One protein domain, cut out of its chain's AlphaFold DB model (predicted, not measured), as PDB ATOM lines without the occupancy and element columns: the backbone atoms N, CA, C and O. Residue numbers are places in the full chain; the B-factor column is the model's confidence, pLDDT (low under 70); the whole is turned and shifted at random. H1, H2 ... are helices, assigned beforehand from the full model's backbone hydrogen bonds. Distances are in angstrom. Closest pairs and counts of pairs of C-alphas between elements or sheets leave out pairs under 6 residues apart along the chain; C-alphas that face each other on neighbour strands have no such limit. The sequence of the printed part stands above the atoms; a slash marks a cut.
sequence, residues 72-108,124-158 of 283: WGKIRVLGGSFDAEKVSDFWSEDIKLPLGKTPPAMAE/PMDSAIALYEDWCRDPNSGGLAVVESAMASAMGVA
ATOM      1  N   TRP A  72      -6.947  29.509 -29.144       91.25
ATOM      2  CA  TRP A  72      -7.169  29.656 -27.694       91.25
ATOM      3  C   TRP A  72      -8.232  28.697 -27.145       91.25
ATOM      4  O   TRP A  72      -8.044  28.095 -26.090       91.25
ATOM      5  N   GLY A  73      -9.307  28.459 -27.905       89.12
ATOM      6  CA  GLY A  73     -10.328  27.474 -27.541       89.12
ATOM      7  C   GLY A  73      -9.789  26.041 -27.432       89.12
ATOM      8  O   GLY A  73     -10.155  25.331 -26.500       89.12
ATOM      9  N   LYS A  74      -8.887  25.614 -28.333       90.06
ATOM     10  CA  LYS A  74      -8.270  24.274 -28.265       90.06
ATOM     11  C   LYS A  74      -7.349  24.151 -27.053       90.06
ATOM     12  O   LYS A  74      -7.389  23.133 -26.371       90.06
ATOM     13  N   ILE A  75      -6.561  25.188 -26.769       90.00
ATOM     14  CA  ILE A  75      -5.641  25.213 -25.624       90.00
ATOM     15  C   ILE A  75      -6.423  25.152 -24.306       90.00
ATOM     16  O   ILE A  75      -6.108  24.335 -23.446       90.00
ATOM     17  N   ARG A  76      -7.500  25.938 -24.175       89.12
ATOM     18  CA  ARG A  76      -8.358  25.955 -22.979       89.12
ATOM     19  C   ARG A  76      -8.978  24.586 -22.682       89.12
ATOM     20  O   ARG A  76      -8.992  24.153 -21.535       89.12
ATOM     21  N   VAL A  77      -9.444  23.878 -23.715       88.62
ATOM     22  CA  VAL A  77     -10.029  22.531 -23.561       88.62
ATOM     23  C   VAL A  77      -8.989  21.501 -23.103       88.62
ATOM     24  O   VAL A  77      -9.328  20.595 -22.350       88.62
ATOM     25  N   LEU A  78      -7.730  21.636 -23.526       85.62
ATOM     26  CA  LEU A  78      -6.644  20.732 -23.129       85.62
ATOM     27  C   LEU A  78      -6.090  21.045 -21.733       85.62
ATOM     28  O   LEU A  78      -5.697  20.134 -21.009       85.62
ATOM     29  N   GLY A  79      -6.025  22.332 -21.387       76.81
ATOM     30  CA  GLY A  79      -5.368  22.829 -20.184       76.81
ATOM     31  C   GLY A  79      -6.265  22.961 -18.953       76.81
ATOM     32  O   GLY A  79      -5.731  23.199 -17.876       76.81
ATOM     33  N   GLY A  80      -7.589  22.803 -19.075       80.44
ATOM     34  CA  GLY A  80      -8.548  22.791 -17.959       80.44
ATOM     35  C   GLY A  80      -8.612  24.107 -17.173       80.44
ATOM     36  O   GLY A  80      -9.527  24.901 -17.365       80.44
ATOM     37  N   SER A  81      -7.639  24.325 -16.290       81.50
ATOM     38  CA  SER A  81      -7.424  25.542 -15.495       81.50
ATOM     39  C   SER A  81      -6.417  26.520 -16.115       81.50
ATOM     40  O   SER A  81      -6.145  27.564 -15.530       81.50
ATOM     41  N   PHE A  82      -5.834  26.189 -17.268       86.38
ATOM     42  CA  PHE A  82      -4.884  27.058 -17.961       86.38
ATOM     43  C   PHE A  82      -5.595  28.218 -18.672       86.38
ATOM     44  O   PHE A  82      -6.402  28.007 -19.587       86.38
ATOM     45  N   ASP A  83      -5.253  29.447 -18.285       88.75
ATOM     46  CA  ASP A  83      -5.742  30.668 -18.922       88.75
ATOM     47  C   ASP A  83      -4.779  31.153 -20.016       88.75
ATOM     48  O   ASP A  83      -3.791  31.840 -19.759       88.75
ATOM     49  N   ALA A  84      -5.076  30.772 -21.259       88.69
ATOM     50  CA  ALA A  84      -4.248  31.094 -22.417       88.69
ATOM     51  C   ALA A  84      -4.196  32.595 -22.751       88.69
ATOM     52  O   ALA A  84      -3.193  33.048 -23.296       88.69
ATOM     53  N   GLU A  85      -5.259  33.349 -22.456       89.69
ATOM     54  CA  GLU A  85      -5.335  34.782 -22.775       89.69
ATOM     55  C   GLU A  85      -4.423  35.560 -21.827       89.69
ATOM     56  O   GLU A  85      -3.517  36.258 -22.276       89.69
ATOM     57  N   LYS A  86      -4.549  35.298 -20.524       89.31
ATOM     58  CA  LYS A  86      -3.695  35.899 -19.500       89.31
ATOM     59  C   LYS A  86      -2.208  35.586 -19.711       89.31
ATOM     60  O   LYS A  86      -1.368  36.475 -19.628       89.31
ATOM     61  N   VAL A  87      -1.871  34.335 -20.036       89.75
ATOM     62  CA  VAL A  87      -0.477  33.950 -20.335       89.75
ATOM     63  C   VAL A  87       0.039  34.649 -21.602       89.75
ATOM     64  O   VAL A  87       1.204  35.029 -21.655       89.75
ATOM     65  N   SER A  88      -0.813  34.858 -22.612       90.44
ATOM     66  CA  SER A  88      -0.452  35.604 -23.827       90.44
ATOM     67  C   SER A  88      -0.171  37.084 -23.547       90.44
ATOM     68  O   SER A  88       0.730  37.662 -24.163       90.44
ATOM     69  N   ASP A  89      -0.926  37.701 -22.639       91.19
ATOM     70  CA  ASP A  89      -0.705  39.090 -22.228       91.19
ATOM     71  C   ASP A  89       0.656  39.237 -21.539       91.19
ATOM     72  O   ASP A  89       1.461  40.074 -21.947       91.19
ATOM     73  N   PHE A  90       0.987  38.334 -20.614       89.88
ATOM     74  CA  PHE A  90       2.298  38.325 -19.961       89.88
ATOM     75  C   PHE A  90       3.459  38.056 -20.927       89.88
ATOM     76  O   PHE A  90       4.490  38.719 -20.855       89.88
ATOM     77  N   TRP A  91       3.289  37.164 -21.913       90.56
ATOM     78  CA  TRP A  91       4.285  37.000 -22.984       90.56
ATOM     79  C   TRP A  91       4.487  38.294 -23.779       90.56
ATOM     80  O   TRP A  91       5.598  38.597 -24.214       90.56
ATOM     81  N   SER A  92       3.423  39.076 -23.969       90.38
ATOM     82  CA  SER A  92       3.497  40.366 -24.661       90.38
ATOM     83  C   SER A  92       4.249  41.422 -23.851       90.38
ATOM     84  O   SER A  92       4.779  42.365 -24.438       90.38
ATOM     85  N   GLU A  93       4.283  41.300 -22.528       88.19
ATOM     86  CA  GLU A  93       5.076  42.147 -21.635       88.19
ATOM     87  C   GLU A  93       6.536  41.691 -21.596       88.19
ATOM     88  O   GLU A  93       7.429  42.510 -21.824       88.19
ATOM     89  N   ASP A  94       6.777  40.385 -21.474       87.00
ATOM     90  CA  ASP A  94       8.119  39.798 -21.461       87.00
ATOM     91  C   ASP A  94       8.901  40.080 -22.755       87.00
ATOM     92  O   ASP A  94      10.080  40.424 -22.714       87.00
ATOM     93  N   ILE A  95       8.252  40.009 -23.925       88.44
ATOM     94  CA  ILE A  95       8.904  40.277 -25.223       88.44
ATOM     95  C   ILE A  95       9.319  41.752 -25.371       88.44
ATOM     96  O   ILE A  95      10.237  42.063 -26.134       88.44
ATOM     97  N   LYS A  96       8.656  42.679 -24.665       87.19
ATOM     98  CA  LYS A  96       9.008  44.111 -24.688       87.19
ATOM     99  C   LYS A  96      10.234  44.418 -23.828       87.19
ATOM    100  O   LYS A  96      10.803  45.504 -23.974       87.19
ATOM    101  N   LEU A  97      10.636  43.510 -22.937       82.38
ATOM    102  CA  LEU A  97      11.819  43.697 -22.109       82.38
ATOM    103  C   LEU A  97      13.082  43.705 -22.989       82.38
ATOM    104  O   LEU A  97      13.206  42.919 -23.932       82.38
ATOM    105  N   PRO A  98      14.046  44.599 -22.714       79.81
ATOM    106  CA  PRO A  98      15.298  44.613 -23.449       79.81
ATOM    107  C   PRO A  98      16.083  43.322 -23.184       79.81
ATOM    108  O   PRO A  98      16.141  42.828 -22.055       79.81
ATOM    109  N   LEU A  99      16.714  42.802 -24.238       73.31
ATOM    110  CA  LEU A  99      17.485  41.559 -24.208       73.31
ATOM    111  C   LEU A  99      18.528  41.593 -23.079       73.31
ATOM    112  O   LEU A  99      19.380  42.480 -23.047       73.31
ATOM    113  N   GLY A 100      18.468  40.614 -22.175       67.88
ATOM    114  CA  GLY A 100      19.415  40.462 -21.067       67.88
ATOM    115  C   GLY A 100      18.945  40.998 -19.713       67.88
ATOM    116  O   GLY A 100      19.686  40.853 -18.746       67.88
ATOM    117  N   LYS A 101      17.741  41.577 -19.608       69.00
ATOM    118  CA  LYS A 101      17.113  41.817 -18.300       69.00
ATOM    119  C   LYS A 101      16.356  40.576 -17.841       69.00
ATOM    120  O   LYS A 101      15.627  39.975 -18.627       69.00
ATOM    121  N   THR A 102      16.536  40.210 -16.577       63.75
ATOM    122  CA  THR A 102      15.680  39.231 -15.912       63.75
ATOM    123  C   THR A 102      14.275  39.821 -15.766       63.75
ATOM    124  O   THR A 102      14.139  41.026 -15.524       63.75
ATOM    125  N   PRO A 103      13.217  39.016 -15.960       63.28
ATOM    126  CA  PRO A 103      11.859  39.469 -15.710       63.28
ATOM    127  C   PRO A 103      11.708  39.954 -14.261       63.28
ATOM    128  O   PRO A 103      12.383  39.430 -13.374       63.28
ATOM    129  N   PRO A 104      10.823  40.928 -13.992       60.31
ATOM    130  CA  PRO A 104      10.692  41.548 -12.670       60.31
ATOM    131  C   PRO A 104      10.354  40.551 -11.551       60.31
ATOM    132  O   PRO A 104      10.713  40.786 -10.407       60.31
ATOM    133  N   ALA A 105       9.742  39.407 -11.871       57.16
ATOM    134  CA  ALA A 105       9.467  38.347 -10.902       57.16
ATOM    135  C   ALA A 105      10.695  37.476 -10.532       57.16
ATOM    136  O   ALA A 105      10.620  36.710  -9.579       57.16
ATOM    137  N   MET A 106      11.821  37.608 -11.249       51.91
ATOM    138  CA  MET A 106      13.120  36.993 -10.918       51.91
ATOM    139  C   MET A 106      14.102  37.964 -10.252       51.91
ATOM    140  O   MET A 106      15.152  37.534  -9.772       51.91
ATOM    141  N   ALA A 107      13.835  39.272 -10.288       50.94
ATOM    142  CA  ALA A 107      14.672  40.226  -9.586       50.94
ATOM    143  C   ALA A 107      14.396  40.067  -8.088       50.94
ATOM    144  O   ALA A 107      13.409  40.589  -7.570       50.94
ATOM    145  N   GLU A 108      15.265  39.331  -7.388       51.50
ATOM    146  CA  GLU A 108      15.408  39.557  -5.954       51.50
ATOM    147  C   GLU A 108      15.588  41.062  -5.739       51.50
ATOM    148  O   GLU A 108      16.270  41.697  -6.552       51.50
ATOM    149  N   PRO A 124       1.050  40.840  -8.504       56.03
ATOM    150  CA  PRO A 124       0.638  39.911  -9.537       56.03
ATOM    151  C   PRO A 124       1.876  39.531 -10.354       56.03
ATOM    152  O   PRO A 124       2.672  40.381 -10.737       56.03
ATOM    153  N   MET A 125       2.092  38.227 -10.537       59.34
ATOM    154  CA  MET A 125       3.165  37.731 -11.393       59.34
ATOM    155  C   MET A 125       2.901  38.219 -12.821       59.34
ATOM    156  O   MET A 125       2.145  37.583 -13.552       59.34
ATOM    157  N   ASP A 126       3.503  39.348 -13.188       70.62
ATOM    158  CA  ASP A 126       3.300  40.031 -14.475       70.62
ATOM    159  C   ASP A 126       4.159  39.434 -15.611       70.62
ATOM    160  O   ASP A 126       4.187  39.934 -16.730       70.62
ATOM    161  N   SER A 127       4.869  38.334 -15.345       84.12
ATOM    162  CA  SER A 127       5.754  37.677 -16.311       84.12
ATOM    163  C   SER A 127       5.306  36.248 -16.612       84.12
ATOM    164  O   SER A 127       5.050  35.448 -15.707       84.12
ATOM    165  N   ALA A 128       5.258  35.901 -17.900       89.19
ATOM    166  CA  ALA A 128       4.942  34.555 -18.365       89.19
ATOM    167  C   ALA A 128       6.084  33.589 -18.050       89.19
ATOM    168  O   ALA A 128       5.832  32.417 -17.771       89.19
ATOM    169  N   ILE A 129       7.324  34.084 -18.071       87.00
ATOM    170  CA  ILE A 129       8.515  33.312 -17.707       87.00
ATOM    171  C   ILE A 129       8.435  32.879 -16.240       87.00
ATOM    172  O   ILE A 129       8.571  31.693 -15.955       87.00
ATOM    173  N   ALA A 130       8.115  33.794 -15.325       84.94
ATOM    174  CA  ALA A 130       8.005  33.459 -13.905       84.94
ATOM    175  C   ALA A 130       6.863  32.473 -13.607       84.94
ATOM    176  O   ALA A 130       7.031  31.537 -12.827       84.94
ATOM    177  N   LEU A 131       5.717  32.622 -14.283       86.69
ATOM    178  CA  LEU A 131       4.626  31.645 -14.195       86.69
ATOM    179  C   LEU A 131       5.038  30.263 -14.712       86.69
ATOM    180  O   LEU A 131       4.634  29.243 -14.152       86.69
ATOM    181  N   TYR A 132       5.830  30.218 -15.785       87.75
ATOM    182  CA  TYR A 132       6.348  28.966 -16.321       87.75
ATOM    183  C   TYR A 132       7.320  28.292 -15.346       87.75
ATOM    184  O   TYR A 132       7.230  27.082 -15.156       87.75
ATOM    185  N   GLU A 133       8.211  29.051 -14.712       85.81
ATOM    186  CA  GLU A 133       9.181  28.533 -13.739       85.81
ATOM    187  C   GLU A 133       8.512  27.982 -12.475       85.81
ATOM    188  O   GLU A 133       8.922  26.934 -11.971       85.81
ATOM    189  N   ASP A 134       7.439  28.619 -11.993       84.62
ATOM    190  CA  ASP A 134       6.673  28.088 -10.860       84.62
ATOM    191  C   ASP A 134       5.970  26.763 -11.209       84.62
ATOM    192  O   ASP A 134       5.992  25.815 -10.421       84.62
ATOM    193  N   TRP A 135       5.395  26.650 -12.414       85.00
ATOM    194  CA  TRP A 135       4.752  25.412 -12.873       85.00
ATOM    195  C   TRP A 135       5.742  24.297 -13.222       85.00
ATOM    196  O   TRP A 135       5.454  23.120 -12.994       85.00
ATOM    197  N   CYS A 136       6.894  24.652 -13.784       83.94
ATOM    198  CA  CYS A 136       7.920  23.738 -14.273       83.94
ATOM    199  C   CYS A 136       9.222  23.935 -13.491       83.94
ATOM    200  O   CYS A 136      10.228  24.370 -14.047       83.94
ATOM    201  N   ARG A 137       9.216  23.577 -12.202       82.94
ATOM    202  CA  ARG A 137      10.418  23.665 -11.364       82.94
ATOM    203  C   ARG A 137      11.501  22.695 -11.821       82.94
ATOM    204  O   ARG A 137      11.236  21.519 -12.088       82.94
ATOM    205  N   ASP A 138      12.738  23.174 -11.827       81.62
ATOM    206  CA  ASP A 138      13.893  22.353 -12.157       81.62
ATOM    207  C   ASP A 138      14.090  21.239 -11.112       81.62
ATOM    208  O   ASP A 138      14.270  21.525  -9.925       81.62
ATOM    209  N   PRO A 139      14.167  19.957 -11.515       73.12
ATOM    210  CA  PRO A 139      14.398  18.856 -10.576       73.12
ATOM    211  C   PRO A 139      15.783  18.927  -9.913       73.12
ATOM    212  O   PRO A 139      16.000  18.331  -8.860       73.12
ATOM    213  N   ASN A 140      16.723  19.663 -10.518       67.31
ATOM    214  CA  ASN A 140      18.067  19.898  -9.991       67.31
ATOM    215  C   ASN A 140      18.193  21.210  -9.188       67.31
ATOM    216  O   ASN A 140      19.246  21.453  -8.608       67.31
ATOM    217  N   SER A 141      17.129  22.022  -9.101       62.38
ATOM    218  CA  SER A 141      17.040  23.155  -8.155       62.38
ATOM    219  C   SER A 141      16.960  22.674  -6.690       62.38
ATOM    220  O   SER A 141      17.125  23.439  -5.746       62.38
ATOM    221  N   GLY A 142      16.864  21.353  -6.496       48.97
ATOM    222  CA  GLY A 142      17.274  20.668  -5.279       48.97
ATOM    223  C   GLY A 142      16.091  20.151  -4.476       48.97
ATOM    224  O   GLY A 142      15.068  20.812  -4.332       48.97
ATOM    225  N   GLY A 143      16.257  18.969  -3.872       55.84
ATOM    226  CA  GLY A 143      15.312  18.434  -2.884       55.84
ATOM    227  C   GLY A 143      15.049  19.393  -1.715       55.84
ATOM    228  O   GLY A 143      14.038  19.248  -1.038       55.84
ATOM    229  N   LEU A 144      15.899  20.411  -1.535       55.03
ATOM    230  CA  LEU A 144      15.681  21.517  -0.612       55.03
ATOM    231  C   LEU A 144      14.505  22.417  -1.025       55.03
ATOM    232  O   LEU A 144      13.769  22.814  -0.143       55.03
ATOM    233  N   ALA A 145      14.249  22.663  -2.316       56.06
ATOM    234  CA  ALA A 145      13.106  23.466  -2.774       56.06
ATOM    235  C   ALA A 145      11.761  22.731  -2.594       56.06
ATOM    236  O   ALA A 145      10.724  23.343  -2.343       56.06
ATOM    237  N   VAL A 146      11.767  21.393  -2.670       56.75
ATOM    238  CA  VAL A 146      10.609  20.559  -2.292       56.75
ATOM    239  C   VAL A 146      10.398  20.603  -0.778       56.75
ATOM    240  O   VAL A 146       9.261  20.732  -0.327       56.75
ATOM    241  N   VAL A 147      11.482  20.548   0.002       56.16
ATOM    242  CA  VAL A 147      11.446  20.729   1.461       56.16
ATOM    243  C   VAL A 147      10.997  22.144   1.830       56.16
ATOM    244  O   VAL A 147      10.197  22.277   2.739       56.16
ATOM    245  N   GLU A 148      11.406  23.180   1.105       56.72
ATOM    246  CA  GLU A 148      11.038  24.580   1.333       56.72
ATOM    247  C   GLU A 148       9.578  24.844   0.959       56.72
ATOM    248  O   GLU A 148       8.845  25.460   1.724       56.72
ATOM    249  N   SER A 149       9.093  24.267  -0.144       57.62
ATOM    250  CA  SER A 149       7.670  24.301  -0.493       57.62
ATOM    251  C   SER A 149       6.808  23.506   0.503       57.62
ATOM    252  O   SER A 149       5.661  23.879   0.751       57.62
ATOM    253  N   ALA A 150       7.344  22.437   1.104       56.56
ATOM    254  CA  ALA A 150       6.697  21.687   2.186       56.56
ATOM    255  C   ALA A 150       6.799  22.398   3.555       56.56
ATOM    256  O   ALA A 150       5.878  22.304   4.363       56.56
ATOM    257  N   MET A 151       7.870  23.155   3.804       53.72
ATOM    258  CA  MET A 151       8.040  24.024   4.974       53.72
ATOM    259  C   MET A 151       7.108  25.239   4.899       53.72
ATOM    260  O   MET A 151       6.492  25.590   5.902       53.72
ATOM    261  N   ALA A 152       6.925  25.826   3.712       58.59
ATOM    262  CA  ALA A 152       5.938  26.875   3.454       58.59
ATOM    263  C   ALA A 152       4.496  26.363   3.632       58.59
ATOM    264  O   ALA A 152       3.610  27.111   4.043       58.59
ATOM    265  N   SER A 153       4.265  25.070   3.388       56.88
ATOM    266  CA  SER A 153       2.992  24.386   3.626       56.88
ATOM    267  C   SER A 153       2.970  23.663   4.983       56.88
ATOM    268  O   SER A 153       2.690  22.476   5.046       56.88
ATOM    269  N   ALA A 154       3.295  24.373   6.071       51.69
ATOM    270  CA  ALA A 154       2.962  24.075   7.479       51.69
ATOM    271  C   ALA A 154       3.071  22.614   7.999       51.69
ATOM    272  O   ALA A 154       2.457  22.273   9.010       51.69
ATOM    273  N   MET A 155       3.854  21.748   7.359       54.69
ATOM    274  CA  MET A 155       4.108  20.364   7.774       54.69
ATOM    275  C   MET A 155       5.549  19.988   7.410       54.69
ATOM    276  O   MET A 155       5.835  18.970   6.783       54.69
ATOM    277  N   GLY A 156       6.485  20.845   7.819       51.53
ATOM    278  CA  GLY A 156       7.902  20.518   7.816       51.53
ATOM    279  C   GLY A 156       8.167  19.365   8.783       51.53
ATOM    280  O   GLY A 156       8.061  19.525   9.994       51.53
ATOM    281  N   VAL A 157       8.541  18.202   8.248       59.78
ATOM    282  CA  VAL A 157       9.052  17.035   8.996       59.78
ATOM    283  C   VAL A 157      10.514  17.290   9.403       59.78
ATOM    284  O   VAL A 157      11.394  16.457   9.224       59.78
ATOM    285  N   ALA A 158      10.806  18.495   9.884       65.56
ATOM    286  CA  ALA A 158      12.073  18.822  10.511       65.56
ATOM    287  C   ALA A 158      11.801  18.862  12.012       65.56
ATOM    288  O   ALA A 158      11.098  19.738  12.508       65.56
TER     289      ALA A 158
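This is residues 72 to 108 and 124 to 158 of the 283 residues of an uncharacterized protein of Escovopsis weberi (UniProt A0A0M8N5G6). The printed part is a loose string of four short helices: H1 and H2 make an L-shaped corner, H3 packs steeply on H2, and H4 sits away from the other three at the far end of the longest axis. A stretch with no named element, residues 95 to 108, leads away from H2 to the cut. The printed part has 72 residues, with four named helices in the order H1, H2, H3, H4 and no named strand; the class is all helix, with 37 residues in helices. The whole is loose, with a radius of gyration of the C-alphas of 15.4 A, and spans 43 by 34 by 22 A.

H1, residues 72 to 79, begins at C-alpha 72 (-7.169, 29.656, -27.694) and is 10.3 A long. H2, residues 84 to 94, is the longest helix, 15.2 A from first to last C-alpha. H3 holds residues 128 to 135 and measures 10.7 A. H4, residues 143 to 152, measures 14.1 A and ends at C-alpha 152 (5.938, 26.875, 3.454).

H1 and H2 touch, their closest C-alphas being those of Trp 72 and Ala 84, 6.2 A apart. Their lines are about perpendicular, at 76 degrees. H2 and H3 touch, with the C-alphas of Phe 90 and Ala 128 closest at 4.9 A. They run opposite ways at a steep tilt of 58 degrees. H4 is apart from H1, H2 and H3. In H1, H2, H3 and H4 every O i to N i+4 pair is within hydrogen-bond range.

The two C-alphas farthest apart, of Gly 73 and Ala 158, are 45.0 A apart. Residues 109 to 123 are not printed, and C-alphas 108 and 124 are 15.2 A apart across this cut, which lies in the link from H2 to H3. The link from H1 to H2 is tight and that from H3 to H4 short. Residues 96 to 101 and 138 to 144 are among those that stand free. The mean pLDDT of the printed part is 74.1, and residues 100 to 108, 124 to 125 and 140 to 158 are under 70.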